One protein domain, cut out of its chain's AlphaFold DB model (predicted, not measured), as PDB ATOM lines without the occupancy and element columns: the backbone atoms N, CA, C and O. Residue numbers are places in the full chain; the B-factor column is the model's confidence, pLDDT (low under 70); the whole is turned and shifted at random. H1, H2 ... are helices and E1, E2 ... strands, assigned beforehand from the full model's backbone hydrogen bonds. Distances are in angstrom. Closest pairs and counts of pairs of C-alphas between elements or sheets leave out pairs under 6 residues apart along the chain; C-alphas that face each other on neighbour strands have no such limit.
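This is residues 24 to 90 of the 175 residues of an uncharacterized protein of Anopheles culicifacies (UniProt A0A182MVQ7). A small three-stranded sheet, E1, E2 and E3, has helix H1 lying lengthwise over one face and its other face bare. H2 lies off the sheet and crosses H1 on the side away from the strands. The printed part has 67 residues, with two named helices and three named strands in the order E1, H1, E2, E3, H2; the mixed sheet runs E1, E2, E3, and the class is mixed, helices and strands. The whole is compact, with a radius of gyration of the C-alphas of 11.8 A and spans of 33 by 25 by 16 A.

In the sheet, inner strand E2, residues 53 to 58, is parallel to edge strand E1, residues 24 to 29, at 20 degrees, with N 54 and O 24 2.9 A apart, within hydrogen-bond range. E2 and edge strand E3, residues 65 to 69, form an antiparallel hairpin at 158 degrees, with N 55 and O 68 2.8 A apart. H1, residues 33 to 48, is on the sheet over E2 at a height of 9.2 A, along the strands at 13 degrees to E2 on the local plane. E1, H1 and E2 form a strand-helix-strand unit, two parallel neighbour strands with a helix between, and its crossover is right-handed. H2, residues 76 to 90, is not on the sheet. Residues 34 to 38 of H1 touch residues 82 to 85 of H2, the closest C-alphas being those of Cys 38 and Cys 82, 5.3 A apart; the helices run opposite ways at a steep tilt of 55 degrees. Every O i to N i+4 pair is within hydrogen-bond range in H2, and 9 of 12 in H1.

E1 begins at C-alpha 24 (167.808, 221.261, 127.160) and is 16.2 A long; E2 is 16.6 A and E3 13.3 A. H1, 20.7 A long, has a kink of 31 degrees near residue 40. H2, 20.8 A long, ends at C-alpha 90 (194.613, 211.857, 109.194).

The two C-alphas farthest apart, those of Ala 52 and Ala 90, are 33.7 A apart. The printed part has no cut and no long link. pLDDT is under 70 at residues 24 to 26, 30, 50 and 87 to 90.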
ATOM      1  N   PHE A  24     167.024 222.450 126.840       55.78
ATOM      2  CA  PHE A  24     167.808 221.261 127.160       55.78
ATOM      3  C   PHE A  24     169.271 221.673 127.292       55.78
ATOM      4  O   PHE A  24     169.957 221.856 126.288       55.78
ATOM      5  N   THR A  25     169.719 221.850 128.534       59.34
ATOM      6  CA  THR A  25     171.107 222.130 128.885       59.34
ATOM      7  C   THR A  25     171.794 220.804 129.160       59.34
ATOM      8  O   THR A  25     171.467 220.100 130.114       59.34
ATOM      9  N   ARG A  26     172.739 220.414 128.301       67.75
ATOM     10  CA  ARG A  26     173.557 219.216 128.534       67.75
ATOM     11  C   ARG A  26     174.986 219.631 128.848       67.75
ATOM     12  O   ARG A  26     175.615 220.330 128.052       67.75
ATOM     13  N   GLN A  27     175.487 219.206 130.003       72.81
ATOM     14  CA  GLN A  27     176.876 219.425 130.391       72.81
ATOM     15  C   GLN A  27     177.724 218.242 129.929       72.81
ATOM     16  O   GLN A  27     177.357 217.087 130.148       72.81
ATOM     17  N   ILE A  28     178.838 218.527 129.258       71.06
ATOM     18  CA  ILE A  28     179.714 217.493 128.702       71.06
ATOM     19  C   ILE A  28     181.097 217.679 129.279       71.06
ATOM     20  O   ILE A  28     181.721 218.730 129.120       71.06
ATOM     21  N   GLN A  29     181.558 216.629 129.947       70.94
ATOM     22  CA  GLN A  29     182.934 216.515 130.386       70.94
ATOM     23  C   GLN A  29     183.723 215.861 129.258       70.94
ATOM     24  O   GLN A  29     183.458 214.723 128.871       70.94
ATOM     25  N   CYS A  30     184.639 216.624 128.681       69.62
ATOM     26  CA  CYS A  30     185.500 216.176 127.602       69.62
ATOM     27  C   CYS A  30     186.892 215.899 128.169       69.62
ATOM     28  O   CYS A  30     187.403 216.723 128.918       69.62
ATOM     29  N   THR A  31     187.517 214.784 127.788       74.25
ATOM     30  CA  THR A  31     188.927 214.488 128.103       74.25
ATOM     31  C   THR A  31     189.879 215.306 127.233       74.25
ATOM     32  O   THR A  31     190.883 215.809 127.715       74.25
ATOM     33  N   ASP A  32     189.511 215.493 125.962       78.69
ATOM     34  CA  ASP A  32     190.201 216.352 125.002       78.69
ATOM     35  C   ASP A  32     189.215 217.354 124.406       78.69
ATOM     36  O   ASP A  32     188.253 216.970 123.730       78.69
ATOM     37  N   TYR A  33     189.463 218.646 124.632       78.50
ATOM     38  CA  TYR A  33     188.561 219.718 124.207       78.50
ATOM     39  C   TYR A  33     188.329 219.717 122.689       78.50
ATOM     40  O   TYR A  33     187.188 219.663 122.233       78.50
ATOM     41  N   ASN A  34     189.408 219.680 121.899       79.50
ATOM     42  CA  ASN A  34     189.341 219.744 120.434       79.50
ATOM     43  C   ASN A  34     188.618 218.533 119.828       79.50
ATOM     44  O   ASN A  34     187.775 218.675 118.940       79.50
ATOM     45  N   SER A  35     188.922 217.336 120.328       78.19
ATOM     46  CA  SER A  35     188.324 216.077 119.873       78.19
ATOM     47  C   SER A  35     186.828 216.043 120.173       78.19
ATOM     48  O   SER A  35     186.017 215.694 119.315       78.19
ATOM     49  N   CYS A  36     186.459 216.468 121.381       79.50
ATOM     50  CA  CYS A  36     185.076 216.528 121.823       79.50
ATOM     51  C   CYS A  36     184.288 217.546 120.997       79.50
ATOM     52  O   CYS A  36     183.273 217.201 120.401       79.50
ATOM     53  N   LEU A  37     184.808 218.761 120.845       82.88
ATOM     54  CA  LEU A  37     184.164 219.825 120.083       82.88
ATOM     55  C   LEU A  37     183.936 219.424 118.615       82.88
ATOM     56  O   LEU A  37     182.890 219.722 118.051       82.88
ATOM     57  N   CYS A  38     184.843 218.656 118.011       83.19
ATOM     58  CA  CYS A  38     184.706 218.231 116.618       83.19
ATOM     59  C   CYS A  38     183.934 216.923 116.389       83.19
ATOM     60  O   CYS A  38     183.544 216.658 115.251       83.19
ATOM     61  N   GLN A  39     183.691 216.105 117.419       80.69
ATOM     62  CA  GLN A  39     182.944 214.843 117.291       80.69
ATOM     63  C   GLN A  39     181.583 214.859 117.994       80.69
ATOM     64  O   GLN A  39     180.601 214.352 117.445       80.69
ATOM     65  N   SER A  40     181.509 215.405 119.208       78.69
ATOM     66  CA  SER A  40     180.303 215.370 120.041       78.69
ATOM     67  C   SER A  40     179.339 216.500 119.688       78.69
ATOM     68  O   SER A  40     178.137 216.259 119.570       78.69
ATOM     69  N   LEU A  41     179.851 217.705 119.424       80.69
ATOM     70  CA  LEU A  41     179.022 218.871 119.115       80.69
ATOM     71  C   LEU A  41     178.204 218.695 117.818       80.69
ATOM     72  O   LEU A  41     176.988 218.884 117.882       80.69
ATOM     73  N   PRO A  42     178.761 218.215 116.683       80.12
ATOM     74  CA  PRO A  42     177.957 217.939 115.488       80.12
ATOM     75  C   PRO A  42     176.882 216.869 115.717       80.12
ATOM     76  O   PRO A  42     175.759 217.008 115.234       80.12
ATOM     77  N   LYS A  43     177.197 215.813 116.484       79.88
ATOM     78  CA  LYS A  43     176.228 214.762 116.836       79.88
ATOM     79  C   LYS A  43     175.070 215.317 117.659       79.88
ATOM     80  O   LYS A  43     173.933 214.908 117.454       79.88
ATOM     81  N   MET A  44     175.339 216.252 118.564       76.19
ATOM     82  CA  MET A  44     174.295 216.892 119.361       76.19
ATOM     83  C   MET A  44     173.455 217.884 118.573       76.19
ATOM     84  O   MET A  44     172.247 217.896 118.763       76.19
ATOM     85  N   ILE A  45     174.051 218.665 117.670       78.56
ATOM     86  CA  ILE A  45     173.290 219.528 116.755       78.56
ATOM     87  C   ILE A  45     172.350 218.661 115.900       78.56
ATOM     88  O   ILE A  45     171.160 218.950 115.779       78.56
ATOM     89  N   ALA A  46     172.850 217.535 115.377       77.38
ATOM     90  CA  ALA A  46     172.032 216.576 114.634       77.38
ATOM     91  C   ALA A  46     170.931 215.931 115.501       77.38
ATOM     92  O   ALA A  46     169.817 215.719 115.023       77.38
ATOM     93  N   ALA A  47     171.213 215.648 116.778       76.06
ATOM     94  CA  ALA A  47     170.237 215.110 117.725       76.06
ATOM     95  C   ALA A  47     169.176 216.144 118.144       76.06
ATOM     96  O   ALA A  47     168.021 215.776 118.351       76.06
ATOM     97  N   ALA A  48     169.541 217.426 118.230       75.88
ATOM     98  CA  ALA A  48     168.636 218.514 118.585       75.88
ATOM     99  C   ALA A  48     167.577 218.769 117.499       75.88
ATOM    100  O   ALA A  48     166.492 219.247 117.822       75.88
ATOM    101  N   ARG A  49     167.850 218.421 116.228       74.56
ATOM    102  CA  ARG A  49     166.905 218.539 115.093       74.56
ATOM    103  C   ARG A  49     166.208 219.910 115.017       74.56
ATOM    104  O   ARG A  49     165.015 219.986 114.739       74.56
ATOM    105  N   GLY A  50     166.942 220.988 115.304       69.00
ATOM    106  CA  GLY A  50     166.417 222.361 115.279       69.00
ATOM    107  C   GLY A  50     165.591 222.773 116.506       69.00
ATOM    108  O   GLY A  50     165.007 223.851 116.504       69.00
ATOM    109  N   ARG A  51     165.533 221.953 117.563       72.19
ATOM    110  CA  ARG A  51     164.947 222.358 118.849       72.19
ATOM    111  C   ARG A  51     165.894 223.290 119.605       72.19
ATOM    112  O   ARG A  51     167.113 223.156 119.507       72.19
ATOM    113  N   ALA A  52     165.322 224.203 120.392       72.19
ATOM    114  CA  ALA A  52     166.068 225.071 121.297       72.19
ATOM    115  C   ALA A  52     166.786 224.229 122.366       72.19
ATOM    116  O   ALA A  52     166.176 223.744 123.318       72.19
ATOM    117  N   ALA A  53     168.085 224.021 122.181       75.94
ATOM    118  CA  ALA A  53     168.930 223.259 123.086       75.94
ATOM    119  C   ALA A  53     170.293 223.940 123.191       75.94
ATOM    120  O   ALA A  53     170.782 224.518 122.223       75.94
ATOM    121  N   THR A  54     170.910 223.870 124.363       80.44
ATOM    122  CA  THR A  54     172.226 224.453 124.614       80.44
ATOM    123  C   THR A  54     173.145 223.391 125.209       80.44
ATOM    124  O   THR A  54     172.771 222.592 126.066       80.44
ATOM    125  N   ALA A  55     174.381 223.342 124.735       80.38
ATOM    126  CA  ALA A  55     175.412 222.471 125.274       80.38
ATOM    127  C   ALA A  55     176.439 223.320 126.007       80.38
ATOM    128  O   ALA A  55     176.966 224.273 125.445       80.38
ATOM    129  N   THR A  56     176.747 222.959 127.249       81.94
ATOM    130  CA  THR A  56     177.877 223.557 127.965       81.94
ATOM    131  C   THR A  56     179.046 222.592 127.895       81.94
ATOM    132  O   THR A  56     178.973 221.476 128.417       81.94
ATOM    133  N   ILE A  57     180.121 223.019 127.243       82.25
ATOM    134  CA  ILE A  57     181.362 222.257 127.143       82.25
ATOM    135  C   ILE A  57     182.354 222.854 128.130       82.25
ATOM    136  O   ILE A  57     182.557 224.064 128.165       82.25
ATOM    137  N   THR A  58     182.962 221.998 128.947       80.00
ATOM    138  CA  THR A  58     184.035 222.408 129.859       80.00
ATOM    139  C   THR A  58     185.370 221.942 129.296       80.00
ATOM    140  O   THR A  58     185.540 220.756 129.010       80.00
ATOM    141  N   ASN A  59     186.307 222.869 129.125       80.81
ATOM    142  CA  ASN A  59     187.680 222.554 128.765       80.81
ATOM    143  C   ASN A  59     188.403 221.985 130.002       80.81
ATOM    144  O   ASN A  59     188.510 222.690 131.005       80.81
ATOM    145  N   PRO A  60     188.900 220.736 129.965       76.00
ATOM    146  CA  PRO A  60     189.565 220.115 131.111       76.00
ATOM    147  C   PRO A  60     190.933 220.740 131.420       76.00
ATOM    148  O   PRO A  60     191.389 220.674 132.554       76.00
ATOM    149  N   THR A  61     191.589 221.349 130.430       79.44
ATOM    150  CA  THR A  61     192.938 221.912 130.561       79.44
ATOM    151  C   THR A  61     192.911 223.316 131.156       79.44
ATOM    152  O   THR A  61     193.770 223.662 131.958       79.44
ATOM    153  N   THR A  62     191.931 224.135 130.763       82.19
ATOM    154  CA  THR A  62     191.816 225.536 131.213       82.19
ATOM    155  C   THR A  62     190.696 225.756 132.228       82.19
ATOM    156  O   THR A  62     190.594 226.837 132.799       82.19
ATOM    157  N   GLY A  63     189.815 224.770 132.427       79.56
ATOM    158  CA  GLY A  63     188.614 224.889 133.258       79.56
ATOM    159  C   GLY A  63     187.524 225.797 132.673       79.56
ATOM    160  O   GLY A  63     186.477 225.973 133.298       79.56
ATOM    161  N   GLN A  64     187.739 226.379 131.485       81.50
ATOM    162  CA  GLN A  64     186.787 227.302 130.872       81.50
ATOM    163  C   GLN A  64     185.519 226.578 130.422       81.50
ATOM    164  O   GLN A  64     185.572 225.478 129.869       81.50
ATOM    165  N   ARG A  65     184.367 227.207 130.666       82.69
ATOM    166  CA  ARG A  65     183.051 226.705 130.267       82.69
ATOM    167  C   ARG A  65     182.519 227.562 129.135       82.69
ATOM    168  O   ARG A  65     182.298 228.753 129.318       82.69
ATOM    169  N   GLU A  66     182.282 226.939 127.993       82.19
ATOM    170  CA  GLU A  66     181.706 227.593 126.825       82.19
ATOM    171  C   GLU A  66     180.314 227.025 126.555       82.19
ATOM    172  O   GLU A  66     180.097 225.809 126.587       82.19
ATOM    173  N   VAL A  67     179.355 227.919 126.310       83.31
ATOM    174  CA  VAL A  67     177.966 227.560 126.016       83.31
ATOM    175  C   VAL A  67     177.736 227.672 124.517       83.31
ATOM    176  O   VAL A  67     177.937 228.726 123.919       83.31
ATOM    177  N   TYR A  68     177.284 226.576 123.925       81.69
ATOM    178  CA  TYR A  68     176.991 226.446 122.510       81.69
ATOM    179  C   TYR A  68     175.493 226.276 122.292       81.69
ATOM    180  O   TYR A  68     174.854 225.418 122.900       81.69
ATOM    181  N   ASP A  69     174.941 227.077 121.390       80.75
ATOM    182  CA  ASP A  69     173.559 226.955 120.941       80.75
ATOM    183  C   ASP A  69     173.451 225.838 119.890       80.75
ATOM    184  O   ASP A  69     174.042 225.922 118.814       80.75
ATOM    185  N   LEU A  70     172.721 224.771 120.222       78.12
ATOM    186  CA  LEU A  70     172.510 223.596 119.370       78.12
ATOM    187  C   LEU A  70     171.328 223.772 118.408       78.12
ATOM    188  O   LEU A  70     171.140 222.935 117.524       78.12
ATOM    189  N   SER A  71     170.530 224.833 118.572       76.94
ATOM    190  CA  SER A  71     169.437 225.148 117.645       76.94
ATOM    191  C   SER A  71     169.956 225.637 116.293       76.94
ATOM    192  O   SER A  71     169.278 225.510 115.272       76.94
ATOM    193  N   LYS A  72     171.185 226.162 116.275       76.50
ATOM    194  CA  LYS A  72     171.832 226.706 115.087       76.50
ATOM    195  C   LYS A  72     172.815 225.704 114.487       76.50
ATOM    196  O   LYS A  72     173.484 224.965 115.214       76.50
ATOM    197  N   PRO A  73     172.949 225.689 113.150       73.44
ATOM    198  CA  PRO A  73     174.012 224.936 112.514       73.44
ATOM    199  C   PRO A  73     175.370 225.460 112.983       73.44
ATOM    200  O   PRO A  73     175.546 226.642 113.286       73.44
ATOM    201  N   MET A  74     176.342 224.554 113.019       74.44
ATOM    202  CA  MET A  74     177.705 224.859 113.433       74.44
ATOM    203  C   MET A  74     178.272 226.028 112.614       74.44
ATOM    204  O   MET A  74     178.161 226.031 111.384       74.44
ATOM    205  N   SER A  75     178.895 227.006 113.278       76.94
ATOM    206  CA  SER A  75     179.455 228.169 112.587       76.94
ATOM    207  C   SER A  75     180.538 227.745 111.583       76.94
ATOM    208  O   SER A  75     181.287 226.788 111.808       76.94
ATOM    209  N   GLY A  76     180.634 228.451 110.450       76.19
ATOM    210  CA  GLY A  76     181.593 228.119 109.386       76.19
ATOM    211  C   GLY A  76     183.046 228.086 109.876       76.19
ATOM    212  O   GLY A  76     183.819 227.211 109.482       76.19
ATOM    213  N   ALA A  77     183.391 228.970 110.816       77.00
ATOM    214  CA  ALA A  77     184.693 228.993 111.473       77.00
ATOM    215  C   ALA A  77     184.978 227.687 112.237       77.00
ATOM    216  O   ALA A  77     186.018 227.062 112.009       77.00
ATOM    217  N   LEU A  78     184.030 227.216 113.054       76.94
ATOM    218  CA  LEU A  78     184.159 225.968 113.812       76.94
ATOM    219  C   LEU A  78     184.267 224.756 112.875       76.94
ATOM    220  O   LEU A  78     185.075 223.854 113.088       76.94
ATOM    221  N   ARG A  79     183.497 224.764 111.780       81.00
ATOM    222  CA  ARG A  79     183.530 223.705 110.761       81.00
ATOM    223  C   ARG A  79     184.890 223.622 110.073       81.00
ATOM    224  O   ARG A  79     185.434 222.529 109.932       81.00
ATOM    225  N   SER A  80     185.472 224.765 109.714       82.44
ATOM    226  CA  SER A  80     186.819 224.828 109.130       82.44
ATOM    227  C   SER A  80     187.911 224.390 110.116       82.44
ATOM    228  O   SER A  80     188.866 223.712 109.737       82.44
ATOM    229  N   PHE A  81     187.767 224.737 111.398       82.12
ATOM    230  CA  PHE A  81     188.679 224.312 112.454       82.12
ATOM    231  C   PHE A  81     188.656 222.791 112.631       82.12
ATOM    232  O   PHE A  81     189.708 222.148 112.625       82.12
ATOM    233  N   CYS A  82     187.465 222.199 112.688       83.38
ATOM    234  CA  CYS A  82     187.321 220.756 112.817       83.38
ATOM    235  C   CYS A  82     187.811 219.992 111.587       83.38
ATOM    236  O   CYS A  82     188.494 218.982 111.743       83.38
ATOM    237  N   ALA A  83     187.563 220.507 110.379       80.56
ATOM    238  CA  ALA A  83     188.107 219.925 109.154       80.56
ATOM    239  C   ALA A  83     189.648 219.922 109.152       80.56
ATOM    240  O   ALA A  83     190.264 218.911 108.823       80.56
ATOM    241  N   ARG A  84     190.288 221.018 109.588       80.31
ATOM    242  CA  ARG A  84     191.757 221.100 109.705       80.31
ATOM    243  C   ARG A  84     192.315 220.160 110.769       80.31
ATOM    244  O   ARG A  84     193.339 219.524 110.542       80.31
ATOM    245  N   THR A  85     191.642 220.053 111.911       79.75
ATOM    246  CA  THR A  85     192.072 219.178 113.011       79.75
ATOM    247  C   THR A  85     191.978 217.707 112.605       79.75
ATOM    248  O   THR A  85     192.935 216.959 112.786       79.75
ATOM    249  N   GLN A  86     190.882 217.307 111.954       72.62
ATOM    250  CA  GLN A  86     190.748 215.962 111.387       72.62
ATOM    251  C   GLN A  86     191.780 215.693 110.285       72.62
ATOM    252  O   GLN A  86     192.362 214.613 110.253       72.62
ATOM    253  N   ALA A  87     192.061 216.669 109.415       69.88
ATOM    254  CA  ALA A  87     193.074 216.528 108.372       69.88
ATOM    255  C   ALA A  87     194.494 216.356 108.936       69.88
ATOM    256  O   ALA A  87     195.276 215.605 108.358       69.88
ATOM    257  N   ARG A  88     194.825 217.001 110.066       69.06
ATOM    258  CA  ARG A  88     196.102 216.796 110.774       69.06
ATOM    259  C   ARG A  88     196.197 215.393 111.368       69.06
ATOM    260  O   ARG A  88     197.170 214.700 111.103       69.06
ATOM    261  N   LEU A  89     195.149 214.937 112.056       63.03
ATOM    262  CA  LEU A  89     195.084 213.578 112.609       63.03
ATOM    263  C   LEU A  89     195.157 212.499 111.510       63.03
ATOM    264  O   LEU A  89     195.820 211.480 111.672       63.03
ATOM    265  N   ALA A  90     194.525 212.738 110.358       60.41
ATOM    266  CA  ALA A  90     194.613 211.857 109.194       60.41
ATOM    267  C   ALA A  90     195.956 211.972 108.446       60.41
ATOM    268  O   ALA A  90     196.352 211.044 107.744       60.41
TER     269      ALA A  90